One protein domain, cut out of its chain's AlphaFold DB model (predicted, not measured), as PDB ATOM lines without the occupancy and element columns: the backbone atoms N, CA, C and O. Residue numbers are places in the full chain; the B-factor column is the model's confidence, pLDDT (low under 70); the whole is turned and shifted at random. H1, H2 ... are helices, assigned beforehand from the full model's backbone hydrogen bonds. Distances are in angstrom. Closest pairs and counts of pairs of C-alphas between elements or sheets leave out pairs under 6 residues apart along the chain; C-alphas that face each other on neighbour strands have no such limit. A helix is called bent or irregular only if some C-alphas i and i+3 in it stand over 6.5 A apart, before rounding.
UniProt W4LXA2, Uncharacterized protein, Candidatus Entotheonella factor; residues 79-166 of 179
ATOM      1  N   SER A  79     -23.233  34.409 -28.986       81.50
ATOM      2  CA  SER A  79     -24.172  33.429 -28.423       81.50
ATOM      3  C   SER A  79     -25.630  33.834 -28.661       81.50
ATOM      4  O   SER A  79     -26.440  33.015 -29.100       81.50
ATOM      5  N   VAL A  80     -25.958  35.110 -28.444       80.44
ATOM      6  CA  VAL A  80     -27.299  35.653 -28.690       80.44
ATOM      7  C   VAL A  80     -27.645  35.619 -30.181       80.44
ATOM      8  O   VAL A  80     -28.743  35.193 -30.538       80.44
ATOM      9  N   ALA A  81     -26.712  35.994 -31.060       83.44
ATOM     10  CA  ALA A  81     -26.906  35.921 -32.508       83.44
ATOM     11  C   ALA A  81     -27.191  34.483 -32.984       83.44
ATOM     12  O   ALA A  81     -28.109  34.264 -33.778       83.44
ATOM     13  N   LEU A  82     -26.465  33.493 -32.452       81.62
ATOM     14  CA  LEU A  82     -26.715  32.073 -32.718       81.62
ATOM     15  C   LEU A  82     -28.076  31.612 -32.175       81.62
ATOM     16  O   LEU A  82     -28.789  30.878 -32.859       81.62
ATOM     17  N   GLY A  83     -28.471  32.071 -30.984       76.75
ATOM     18  CA  GLY A  83     -29.791  31.799 -30.407       76.75
ATOM     19  C   GLY A  83     -30.924  32.302 -31.302       76.75
ATOM     20  O   GLY A  83     -31.828  31.537 -31.641       76.75
ATOM     21  N   PHE A  84     -30.825  33.544 -31.780       74.81
ATOM     22  CA  PHE A  84     -31.787  34.111 -32.726       74.81
ATOM     23  C   PHE A  84     -31.843  33.344 -34.048       74.81
ATOM     24  O   PHE A  84     -32.935  33.136 -34.576       74.81
ATOM     25  N   HIS A  85     -30.700  32.879 -34.561       76.94
ATOM     26  CA  HIS A  85     -30.664  32.048 -35.764       76.94
ATOM     27  C   HIS A  85     -31.400  30.710 -35.574       76.94
ATOM     28  O   HIS A  85     -32.053  30.228 -36.496       76.94
ATOM     29  N   ALA A  86     -31.364  30.145 -34.365       77.31
ATOM     30  CA  ALA A  86     -32.099  28.935 -33.993       77.31
ATOM     31  C   ALA A  86     -33.562  29.189 -33.562       77.31
ATOM     32  O   ALA A  86     -34.253  28.253 -33.157       77.31
ATOM     33  N   GLY A  87     -34.049  30.437 -33.608       68.31
ATOM     34  CA  GLY A  87     -35.383  30.809 -33.117       68.31
ATOM     35  C   GLY A  87     -35.533  30.735 -31.591       68.31
ATOM     36  O   GLY A  87     -36.650  30.721 -31.074       68.31
ATOM     37  N   LEU A  88     -34.418  30.676 -30.861       68.88
ATOM     38  CA  LEU A  88     -34.365  30.625 -29.405       68.88
ATOM     39  C   LEU A  88     -34.163  32.042 -28.862       68.88
ATOM     40  O   LEU A  88     -33.129  32.670 -29.078       68.88
ATOM     41  N   PHE A  89     -35.151  32.549 -28.128       67.12
ATOM     42  CA  PHE A  89     -35.030  33.837 -27.451       67.12
ATOM     43  C   PHE A  89     -34.369  33.642 -26.080       67.12
ATOM     44  O   PHE A  89     -34.935  32.982 -25.202       67.12
ATOM     45  N   ASN A  90     -33.161  34.187 -25.907       68.38
ATOM     46  CA  ASN A  90     -32.383  34.092 -24.671       68.38
ATOM     47  C   ASN A  90     -32.587  35.350 -23.806       68.38
ATOM     48  O   ASN A  90     -31.844  36.319 -23.934       68.38
ATOM     49  N   ILE A  91     -33.605  35.346 -22.935       68.00
ATOM     50  CA  ILE A  91     -33.880  36.464 -22.002       68.00
ATOM     51  C   ILE A  91     -32.904  36.442 -20.821       68.00
ATOM     52  O   ILE A  91     -32.565  37.480 -20.262       68.00
ATOM     53  N   GLY A  92     -32.430  35.252 -20.444       72.81
ATOM     54  CA  GLY A  92     -31.555  35.041 -19.294       72.81
ATOM     55  C   GLY A  92     -30.062  35.194 -19.575       72.81
ATOM     56  O   GLY A  92     -29.279  34.800 -18.715       72.81
ATOM     57  N   ALA A  93     -29.650  35.718 -20.735       76.06
ATOM     58  CA  ALA A  93     -28.245  35.755 -21.157       76.06
ATOM     59  C   ALA A  93     -27.333  36.471 -20.145       76.06
ATOM     60  O   ALA A  93     -26.247  35.986 -19.836       76.06
ATOM     61  N   GLU A  94     -27.799  37.583 -19.570       80.88
ATOM     62  CA  GLU A  94     -27.067  38.319 -18.535       80.88
ATOM     63  C   GLU A  94     -26.880  37.475 -17.259       80.88
ATOM     64  O   GLU A  94     -25.785  37.400 -16.705       80.88
ATOM     65  N   GLY A  95     -27.915  36.739 -16.840       83.44
ATOM     66  CA  GLY A  95     -27.820  35.803 -15.716       83.44
ATOM     67  C   GLY A  95     -26.911  34.606 -16.013       83.44
ATOM     68  O   GLY A  95     -26.091  34.238 -15.177       83.44
ATOM     69  N   GLN A  96     -26.982  34.039 -17.222       86.81
ATOM     70  CA  GLN A  96     -26.082  32.966 -17.667       86.81
ATOM     71  C   GLN A  96     -24.621  33.426 -17.643       86.81
ATOM     72  O   GLN A  96     -23.749  32.664 -17.225       86.81
ATOM     73  N   PHE A  97     -24.362  34.672 -18.046       86.38
ATOM     74  CA  PHE A  97     -23.039  35.277 -17.988       86.38
ATOM     75  C   PHE A  97     -22.532  35.386 -16.547       86.38
ATOM     76  O   PHE A  97     -21.446  34.888 -16.255       86.38
ATOM     77  N   TYR A  98     -23.314  35.965 -15.629       89.00
ATOM     78  CA  TYR A  98     -22.888  36.118 -14.234       89.00
ATOM     79  C   TYR A  98     -22.698  34.778 -13.518       89.00
ATOM     80  O   TYR A  98     -21.696  34.591 -12.828       89.00
ATOM     81  N   ILE A  99     -23.617  33.824 -13.697       91.38
ATOM     82  CA  ILE A  99     -23.508  32.501 -13.065       91.38
ATOM     83  C   ILE A  99     -22.368  31.686 -13.684       91.38
ATOM     84  O   ILE A  99     -21.643  31.002 -12.962       91.38
ATOM     85  N   GLY A 100     -22.145  31.799 -14.995       91.38
ATOM     86  CA  GLY A 100     -20.981  31.206 -15.649       91.38
ATOM     87  C   GLY A 100     -19.664  31.815 -15.161       91.38
ATOM     88  O   GLY A 100     -18.732  31.084 -14.830       91.38
ATOM     89  N   ALA A 101     -19.591  33.140 -15.024       91.06
ATOM     90  CA  ALA A 101     -18.424  33.821 -14.466       91.06
ATOM     91  C   ALA A 101     -18.157  33.393 -13.015       91.06
ATOM     92  O   ALA A 101     -17.013  33.115 -12.660       91.06
ATOM     93  N   LEU A 102     -19.207  33.264 -12.195       93.69
ATOM     94  CA  LEU A 102     -19.104  32.771 -10.822       93.69
ATOM     95  C   LEU A 102     -18.600  31.322 -10.775       93.69
ATOM     96  O   LEU A 102     -17.735  31.007  -9.963       93.69
ATOM     97  N   GLY A 103     -19.093  30.451 -11.662       93.75
ATOM     98  CA  GLY A 103     -18.630  29.065 -11.780       93.75
ATOM     99  C   GLY A 103     -17.155  28.968 -12.180       93.75
ATOM    100  O   GLY A 103     -16.394  28.222 -11.562       93.75
ATOM    101  N   ALA A 104     -16.726  29.768 -13.159       92.56
ATOM    102  CA  ALA A 104     -15.333  29.835 -13.592       92.56
ATOM    103  C   ALA A 104     -14.409  30.380 -12.490       92.56
ATOM    104  O   ALA A 104     -13.362  29.790 -12.215       92.56
ATOM    105  N   ALA A 105     -14.811  31.469 -11.826       91.94
ATOM    106  CA  ALA A 105     -14.068  32.062 -10.716       91.94
ATOM    107  C   ALA A 105     -13.988  31.109  -9.515       91.94
ATOM    108  O   ALA A 105     -12.916  30.931  -8.939       91.94
ATOM    109  N   GLY A 106     -15.096  30.445  -9.175       93.00
ATOM    110  CA  GLY A 106     -15.157  29.443  -8.115       93.00
ATOM    111  C   GLY A 106     -14.219  28.269  -8.384       93.00
ATOM    112  O   GLY A 106     -13.426  27.913  -7.516       93.00
ATOM    113  N   ALA A 107     -14.228  27.714  -9.597       91.56
ATOM    114  CA  ALA A 107     -13.310  26.638  -9.971       91.56
ATOM    115  C   ALA A 107     -11.842  27.087  -9.967       91.56
ATOM    116  O   ALA A 107     -10.984  26.356  -9.474       91.56
ATOM    117  N   GLY A 108     -11.553  28.294 -10.464       89.31
ATOM    118  CA  GLY A 108     -10.205  28.863 -10.453       89.31
ATOM    119  C   GLY A 108      -9.665  29.138  -9.047       89.31
ATOM    120  O   GLY A 108      -8.465  29.012  -8.825       89.31
ATOM    121  N   TYR A 109     -10.541  29.482  -8.098       89.50
ATOM    122  CA  TYR A 109     -10.168  29.756  -6.710       89.50
ATOM    123  C   TYR A 109     -10.080  28.490  -5.848       89.50
ATOM    124  O   TYR A 109      -9.142  28.333  -5.070       89.50
ATOM    125  N   MET A 110     -11.058  27.587  -5.956       90.94
ATOM    126  CA  MET A 110     -11.158  26.416  -5.078       90.94
ATOM    127  C   MET A 110     -10.198  25.291  -5.464       90.94
ATOM    128  O   MET A 110      -9.806  24.503  -4.605       90.94
ATOM    129  N   VAL A 111      -9.822  25.190  -6.740       87.00
ATOM    130  CA  VAL A 111      -8.901  24.155  -7.211       87.00
ATOM    131  C   VAL A 111      -7.492  24.730  -7.253       87.00
ATOM    132  O   VAL A 111      -7.195  25.619  -8.043       87.00
ATOM    133  N   VAL A 112      -6.604  24.212  -6.406       86.00
ATOM    134  CA  VAL A 112      -5.215  24.677  -6.266       86.00
ATOM    135  C   VAL A 112      -4.255  23.540  -6.620       86.00
ATOM    136  O   VAL A 112      -4.573  22.370  -6.425       86.00
ATOM    137  N   GLY A 113      -3.077  23.868  -7.155       85.31
ATOM    138  CA  GLY A 113      -2.007  22.893  -7.420       85.31
ATOM    139  C   GLY A 113      -2.005  22.268  -8.818       85.31
ATOM    140  O   GLY A 113      -1.108  21.487  -9.125       85.31
ATOM    141  N   LEU A 114      -2.956  22.626  -9.685       85.50
ATOM    142  CA  LEU A 114      -2.881  22.289 -11.108       85.50
ATOM    143  C   LEU A 114      -1.927  23.243 -11.865       85.50
ATOM    144  O   LEU A 114      -1.761  24.406 -11.487       85.50
ATOM    145  N   PRO A 115      -1.293  22.771 -12.952       88.06
ATOM    146  CA  PRO A 115      -0.572  23.634 -13.880       88.06
ATOM    147  C   PRO A 115      -1.516  24.644 -14.547       88.06
ATOM    148  O   PRO A 115      -2.630  24.288 -14.937       88.06
ATOM    149  N   GLY A 116      -1.043  25.871 -14.796       83.75
ATOM    150  CA  GLY A 116      -1.867  26.949 -15.368       83.75
ATOM    151  C   GLY A 116      -2.581  26.598 -16.686       83.75
ATOM    152  O   GLY A 116      -3.692  27.062 -16.933       83.75
ATOM    153  N   TRP A 117      -1.996  25.720 -17.507       89.81
ATOM    154  CA  TRP A 117      -2.604  25.260 -18.760       89.81
ATOM    155  C   TRP A 117      -3.780  24.286 -18.564       89.81
ATOM    156  O   TRP A 117      -4.617  24.194 -19.454       89.81
ATOM    157  N   MET A 118      -3.875  23.589 -17.425       91.25
ATOM    158  CA  MET A 118      -5.031  22.750 -17.060       91.25
ATOM    159  C   MET A 118      -6.083  23.531 -16.267       91.25
ATOM    160  O   MET A 118      -7.276  23.243 -16.378       91.25
ATOM    161  N   HIS A 119      -5.660  24.544 -15.507       89.69
ATOM    162  CA  HIS A 119      -6.571  25.454 -14.807       89.69
ATOM    163  C   HIS A 119      -7.515  26.185 -15.754       89.69
ATOM    164  O   HIS A 119      -8.693  26.343 -15.444       89.69
ATOM    165  N   LEU A 120      -7.011  26.614 -16.913       89.12
ATOM    166  CA  LEU A 120      -7.798  27.378 -17.876       89.12
ATOM    167  C   LEU A 120      -8.971  26.558 -18.467       89.12
ATOM    168  O   LEU A 120     -10.108  27.022 -18.367       89.12
ATOM    169  N   PRO A 121      -8.770  25.334 -19.004       93.25
ATOM    170  CA  PRO A 121      -9.868  24.452 -19.397       93.25
ATOM    171  C   PRO A 121     -10.842  24.144 -18.260       93.25
ATOM    172  O   PRO A 121     -12.048  24.131 -18.486       93.25
ATOM    173  N   LEU A 122     -10.343  23.921 -17.041       93.00
ATOM    174  CA  LEU A 122     -11.189  23.624 -15.885       93.00
ATOM    175  C   LEU A 122     -12.139  24.784 -15.566       93.00
ATOM    176  O   LEU A 122     -13.342  24.568 -15.422       93.00
ATOM    177  N   ALA A 123     -11.612  26.008 -15.489       92.44
ATOM    178  CA  ALA A 123     -12.411  27.207 -15.254       92.44
ATOM    179  C   ALA A 123     -13.435  27.424 -16.378       92.44
ATOM    180  O   ALA A 123     -14.590  27.756 -16.111       92.44
ATOM    181  N   LEU A 124     -13.044  27.168 -17.629       91.44
ATOM    182  CA  LEU A 124     -13.929  27.279 -18.785       91.44
ATOM    183  C   LEU A 124     -15.080  26.265 -18.726       91.44
ATOM    184  O   LEU A 124     -16.236  26.643 -18.897       91.44
ATOM    185  N   VAL A 125     -14.791  24.997 -18.421       94.88
ATOM    186  CA  VAL A 125     -15.814  23.953 -18.255       94.88
ATOM    187  C   VAL A 125     -16.747  24.285 -17.093       94.88
ATOM    188  O   VAL A 125     -17.962  24.211 -17.252       94.88
ATOM    189  N   ALA A 126     -16.209  24.704 -15.948       93.94
ATOM    190  CA  ALA A 126     -17.019  25.099 -14.800       93.94
ATOM    191  C   ALA A 126     -17.946  26.281 -15.123       93.94
ATOM    192  O   ALA A 126     -19.115  26.268 -14.736       93.94
ATOM    193  N   GLY A 127     -17.459  27.269 -15.878       92.94
ATOM    194  CA  GLY A 127     -18.274  28.393 -16.324       92.94
ATOM    195  C   GLY A 127     -19.362  27.997 -17.322       92.94
ATOM    196  O   GLY A 127     -20.505  28.428 -17.180       92.94
ATOM    197  N   ILE A 128     -19.051  27.117 -18.281       90.94
ATOM    198  CA  ILE A 128     -20.048  26.560 -19.210       90.94
ATOM    199  C   ILE A 128     -21.143  25.826 -18.437       90.94
ATOM    200  O   ILE A 128     -22.322  26.052 -18.693       90.94
ATOM    201  N   LEU A 129     -20.772  24.979 -17.474       93.44
ATOM    202  CA  LEU A 129     -21.732  24.235 -16.660       93.44
ATOM    203  C   LEU A 129     -22.593  25.171 -15.808       93.44
ATOM    204  O   LEU A 129     -23.811  25.012 -15.788       93.44
ATOM    205  N   GLY A 130     -21.995  26.175 -15.163       90.38
ATOM    206  CA  GLY A 130     -22.731  27.180 -14.393       90.38
ATOM    207  C   GLY A 130     -23.757  27.926 -15.250       90.38
ATOM    208  O   GLY A 130     -24.936  27.994 -14.897       90.38
ATOM    209  N   GLY A 131     -23.335  28.420 -16.417       87.50
ATOM    210  CA  GLY A 131     -24.223  29.090 -17.368       87.50
ATOM    211  C   GLY A 131     -25.318  28.167 -17.916       87.50
ATOM    212  O   GLY A 131     -26.472  28.581 -18.014       87.50
ATOM    213  N   ALA A 132     -24.993  26.906 -18.216       86.38
ATOM    214  CA  ALA A 132     -25.944  25.917 -18.722       86.38
ATOM    215  C   ALA A 132     -27.003  25.529 -17.681       86.38
ATOM    216  O   ALA A 132     -28.176  25.406 -18.024       86.38
ATOM    217  N   ILE A 133     -26.615  25.383 -16.410       87.00
ATOM    218  CA  ILE A 133     -27.545  25.101 -15.309       87.00
ATOM    219  C   ILE A 133     -28.546  26.250 -15.154       87.00
ATOM    220  O   ILE A 133     -29.743  26.005 -15.029       87.00
ATOM    221  N   TRP A 134     -28.076  27.498 -15.217       82.94
ATOM    222  CA  TRP A 134     -28.946  28.672 -15.135       82.94
ATOM    223  C   TRP A 134     -29.844  28.829 -16.371       82.94
ATOM    224  O   TRP A 134     -31.032  29.129 -16.262       82.94
ATOM    225  N   GLY A 135     -29.288  28.611 -17.563       75.75
ATOM    226  CA  GLY A 135     -30.000  28.746 -18.834       75.75
ATOM    227  C   GLY A 135     -30.982  27.619 -19.147       75.75
ATOM    228  O   GLY A 135     -31.911  27.819 -19.931       75.75
ATOM    229  N   GLY A 136     -30.793  26.453 -18.527       72.44
ATOM    230  CA  GLY A 136     -31.659  25.287 -18.679       72.44
ATOM    231  C   GLY A 136     -33.049  25.455 -18.064       72.44
ATOM    232  O   GLY A 136     -33.932  24.657 -18.376       72.44
ATOM    233  N   ASP A 137     -33.280  26.475 -17.230       69.62
ATOM    234  CA  ASP A 137     -34.606  26.744 -16.671       69.62
ATOM    235  C   ASP A 137     -35.561  27.280 -17.772       69.62
ATOM    236  O   ASP A 137     -35.311  28.346 -18.359       69.62
ATOM    237  N   PRO A 138     -36.687  26.585 -18.051       61.53
ATOM    238  CA  PRO A 138     -37.690  27.008 -19.031       61.53
ATOM    239  C   PRO A 138     -38.270  28.403 -18.774       61.53
ATOM    240  O   PRO A 138     -38.841  29.005 -19.682       61.53
ATOM    241  N   ARG A 139     -38.155  28.926 -17.545       60.25
ATOM    242  CA  ARG A 139     -38.585  30.289 -17.203       60.25
ATOM    243  C   ARG A 139     -37.780  31.359 -17.939       60.25
ATOM    244  O   ARG A 139     -38.343  32.403 -18.260       60.25
ATOM    245  N   PHE A 140     -36.498  31.113 -18.216       61.06
ATOM    246  CA  PHE A 140     -35.606  32.076 -18.873       61.06
ATOM    247  C   PHE A 140     -35.444  31.824 -20.379       61.06
ATOM    248  O   PHE A 140     -35.188  32.763 -21.136       61.06
ATOM    249  N   SER A 141     -35.633  30.579 -20.822       57.66
ATOM    250  CA  SER A 141     -35.570  30.179 -22.230       57.66
ATOM    251  C   SER A 141     -36.973  30.163 -22.850       57.66
ATOM    252  O   SER A 141     -37.748  29.230 -22.660       57.66
ATOM    253  N   GLN A 142     -37.327  31.194 -23.625       55.84
ATOM    254  CA  GLN A 142     -38.696  31.402 -24.134       55.84
ATOM    255  C   GLN A 142     -39.067  30.517 -25.347       55.84
ATOM    256  O   GLN A 142     -40.112  30.702 -25.975       55.84
ATOM    257  N   SER A 143     -38.240  29.519 -25.662       50.50
ATOM    258  CA  SER A 143     -38.421  28.583 -26.780       50.50
ATOM    259  C   SER A 143     -39.709  27.757 -26.691       50.50
ATOM    260  O   SER A 143     -40.253  27.342 -27.712       50.50
ATOM    261  N   ALA A 144     -40.259  27.578 -25.486       53.06
ATOM    262  CA  ALA A 144     -41.559  26.941 -25.281       53.06
ATOM    263  C   ALA A 144     -42.759  27.896 -25.466       53.06
ATOM    264  O   ALA A 144     -43.862  27.436 -25.761       53.06
ATOM    265  N   LEU A 145     -42.567  29.214 -25.312       53.00
ATOM    266  CA  LEU A 145     -43.658  30.200 -25.289       53.00
ATOM    267  C   LEU A 145     -43.966  30.802 -26.668       53.00
ATOM    268  O   LEU A 145     -45.086  31.256 -26.888       53.00
ATOM    269  N   TRP A 146     -42.997  30.806 -27.593       54.31
ATOM    270  CA  TRP A 146     -43.175  31.376 -28.936       54.31
ATOM    271  C   TRP A 146     -43.995  30.489 -29.876       54.31
ATOM    272  O   TRP A 146     -44.295  30.915 -30.983       54.31
ATOM    273  N   ARG A 147     -44.428  29.285 -29.466       57.50
ATOM    274  CA  ARG A 147     -45.461  28.557 -30.221       57.50
ATOM    275  C   ARG A 147     -46.698  29.459 -30.324       57.50
ATOM    276  O   ARG A 147     -47.344  29.696 -29.299       57.50
ATOM    277  N   PRO A 148     -47.042  29.993 -31.512       50.03
ATOM    278  CA  PRO A 148     -48.133  30.946 -31.625       50.03
ATOM    279  C   PRO A 148     -49.429  30.254 -31.198       50.03
ATOM    280  O   PRO A 148     -49.873  29.303 -31.844       50.03
ATOM    281  N   ARG A 149     -50.058  30.723 -30.109       54.91
ATOM    282  CA  ARG A 149     -51.340  30.179 -29.610       54.91
ATOM    283  C   ARG A 149     -52.449  30.178 -30.669       54.91
ATOM    284  O   ARG A 149     -53.400  29.414 -30.540       54.91
ATOM    285  N   SER A 150     -52.322  30.986 -31.723       56.12
ATOM    286  CA  SER A 150     -53.260  31.017 -32.848       56.12
ATOM    287  C   SER A 150     -53.285  29.719 -33.662       56.12
ATOM    288  O   SER A 150     -54.352  29.335 -34.131       56.12
ATOM    289  N   HIS A 151     -52.163  29.004 -33.799       51.34
ATOM    290  CA  HIS A 151     -52.135  27.730 -34.529       51.34
ATOM    291  C   HIS A 151     -52.639  26.559 -33.680       51.34
ATOM    292  O   HIS A 151     -53.224  25.628 -34.224       51.34
ATOM    293  N   GLN A 152     -52.481  26.620 -32.354       54.72
ATOM    294  CA  GLN A 152     -52.946  25.570 -31.440       54.72
ATOM    295  C   GLN A 152     -54.476  25.415 -31.474       54.72
ATOM    296  O   GLN A 152     -54.979  24.303 -31.604       54.72
ATOM    297  N   HIS A 153     -55.208  26.537 -31.465       56.69
ATOM    298  CA  HIS A 153     -56.671  26.537 -31.548       56.69
ATOM    299  C   HIS A 153     -57.197  25.851 -32.814       56.69
ATOM    300  O   HIS A 153     -58.203  25.151 -32.754       56.69
ATOM    301  N   HIS A 154     -56.493  26.001 -33.938       61.22
ATOM    302  CA  HIS A 154     -56.930  25.436 -35.210       61.22
ATOM    303  C   HIS A 154     -56.732  23.911 -35.275       61.22
ATOM    304  O   HIS A 154     -57.610  23.199 -35.758       61.22
ATOM    305  N   TYR A 155     -55.639  23.379 -34.713       52.38
ATOM    306  CA  TYR A 155     -55.456  21.927 -34.573       52.38
ATOM    307  C   TYR A 155     -56.460  21.320 -33.580       52.38
ATOM    308  O   TYR A 155     -57.056  20.278 -33.861       52.38
ATOM    309  N   ASP A 156     -56.720  21.999 -32.462       61.38
ATOM    310  CA  ASP A 156     -57.680  21.543 -31.451       61.38
ATOM    311  C   ASP A 156     -59.131  21.565 -31.957       61.38
ATOM    312  O   ASP A 156     -59.964  20.780 -31.501       61.38
ATOM    313  N   GLU A 157     -59.463  22.455 -32.892       63.16
ATOM    314  CA  GLU A 157     -60.771  22.505 -33.554       63.16
ATOM    315  C   GLU A 157     -60.923  21.432 -34.632       63.16
ATOM    316  O   GLU A 157     -61.977  20.798 -34.697       63.16
ATOM    317  N   LEU A 158     -59.877  21.148 -35.412       61.75
ATOM    318  CA  LEU A 158     -59.887  20.061 -36.399       61.75
ATOM    319  C   LEU A 158     -60.052  18.693 -35.719       61.75
ATOM    320  O   LEU A 158     -60.907  17.900 -36.121       61.75
ATOM    321  N   HIS A 159     -59.329  18.443 -34.623       57.88
ATOM    322  CA  HIS A 159     -59.470  17.202 -33.857       57.88
ATOM    323  C   HIS A 159     -60.809  17.115 -33.100       57.88
ATOM    324  O   HIS A 159     -61.398  16.034 -33.019       57.88
ATOM    325  N   ARG A 160     -61.358  18.237 -32.598       60.78
ATOM    326  CA  ARG A 160     -62.699  18.259 -31.976       60.78
ATOM    327  C   ARG A 160     -63.839  18.119 -32.988       60.78
ATOM    328  O   ARG A 160     -64.861  17.521 -32.653       60.78
ATOM    329  N   GLY A 161     -63.680  18.628 -34.208       57.62
ATOM    330  CA  GLY A 161     -64.647  18.477 -35.300       57.62
ATOM    331  C   GLY A 161     -64.702  17.047 -35.834       57.62
ATOM    332  O   GLY A 161     -65.787  16.513 -36.061       57.62
ATOM    333  N   GLN A 162     -63.551  16.382 -35.940       58.78
ATOM    334  CA  GLN A 162     -63.466  15.013 -36.449       58.78
ATOM    335  C   GLN A 162     -64.029  13.976 -35.460       58.78
ATOM    336  O   GLN A 162     -64.705  13.036 -35.873       58.78
ATOM    337  N   ASN A 163     -63.859  14.185 -34.149       51.47
ATOM    338  CA  ASN A 163     -64.395  13.273 -33.127       51.47
ATOM    339  C   ASN A 163     -65.917  13.413 -32.914       51.47
ATOM    340  O   ASN A 163     -66.584  12.458 -32.517       51.47
ATOM    341  N   ARG A 164     -66.506  14.577 -33.231       57.00
ATOM    342  CA  ARG A 164     -67.970  14.768 -33.219       57.00
ATOM    343  C   ARG A 164     -68.678  14.080 -34.391       57.00
ATOM    344  O   ARG A 164     -69.851  13.744 -34.263       57.00
ATOM    345  N   GLY A 165     -67.974  13.820 -35.496       52.50
ATOM    346  CA  GLY A 165     -68.506  13.077 -36.644       52.50
ATOM    347  C   GLY A 165     -68.571  11.557 -36.443       52.50
ATOM    348  O   GLY A 165     -69.374  10.898 -37.098       52.50
ATOM    349  N   LEU A 166     -67.772  11.003 -35.525       54.03
ATOM    350  CA  LEU A 166     -67.663   9.555 -35.287       54.03
ATOM    351  C   LEU A 166     -68.617   9.022 -34.206       54.03
ATOM    352  O   LEU A 166     -68.972   7.849 -34.244       54.03
TER     353      LEU A 166
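Overview. This is residues 79 to 166 of the 179 residues of an uncharacterized protein of Candidatus Entotheonella factor (UniProt W4LXA2). Two helices, H2 and H3, fold back on each other as a helical hairpin, with the short helix H1 near the hairpin's open end; from that same end a long link leads away to H4, a helix that sticks out as a free arm and touches no other helix. The arm makes much of the length: the C-alphas span 73 by 26 by 18 A, while the body without residues 147 to 166 spans 47 by 20 by 14 A. The printed part has 88 residues with four named helices, in the order H1, H2, H3, H4, and no named strand. The class is all helix, and the whole is extended, with a radius of gyration of the C-alphas of 21.2 A.

Arrangement. Start at H1, residues 79 to 85, and go on over a short link of 7 residues to H2, residues 93 to 110. These two are close but not clearly touching; their closest C-alphas, those of Val 80 and Ala 93, are 7.6 A apart. Their lines stand at a steep tilt of 36 degrees, only just past shallow, and they run opposite ways. A tight link of 5 residues then brings you to H3, residues 116 to 135, and H2 and H3 form a helical hairpin. They touch, with 49 pairs of C-alphas within 8 A, the closest being those of Gly 100 and Gly 127 at 4.0 A. They run opposite ways at a steep tilt of 37 degrees, only just past shallow. H4, residues 149 to 166, is apart from H1, H2 and H3, and H1 is apart from H3. In H1 and H2 every O i to N i+4 pair is within hydrogen-bond range; in H3 it is 15 of 16 and in H4 10 of 14.

Along the chain. Find C-alpha 79 at (-24.172, 33.429, -28.423), where H1 begins; this helix of 7 residues ends at C-alpha 85 and is 9.9 A long. Next look for C-alpha 93 at (-28.245, 35.755, -21.157); from there H2 runs 25.3 A to C-alpha 110. H3, the longest helix with 20 residues, runs 28.4 A from C-alpha 116 to C-alpha 135. H4 runs 26.9 A from C-alpha 149 to C-alpha 166, which you find at (-67.663, 9.555, -35.287). No helix is bent or irregular.

Size, cuts and confidence. The two C-alphas farthest apart, those of Gly 113 and Gly 165, are 73.3 A from each other. The printed part has no cut. The link from H3 to H4, residues 136 to 148, is long, with 13 residues. Residues 147 to 166, of which 149 to 166 belong to H4, stand free. The mean pLDDT of the printed part is 75.6; residues 87 to 91 and 137 to 166 are under 70, and the mean over H4 is 57.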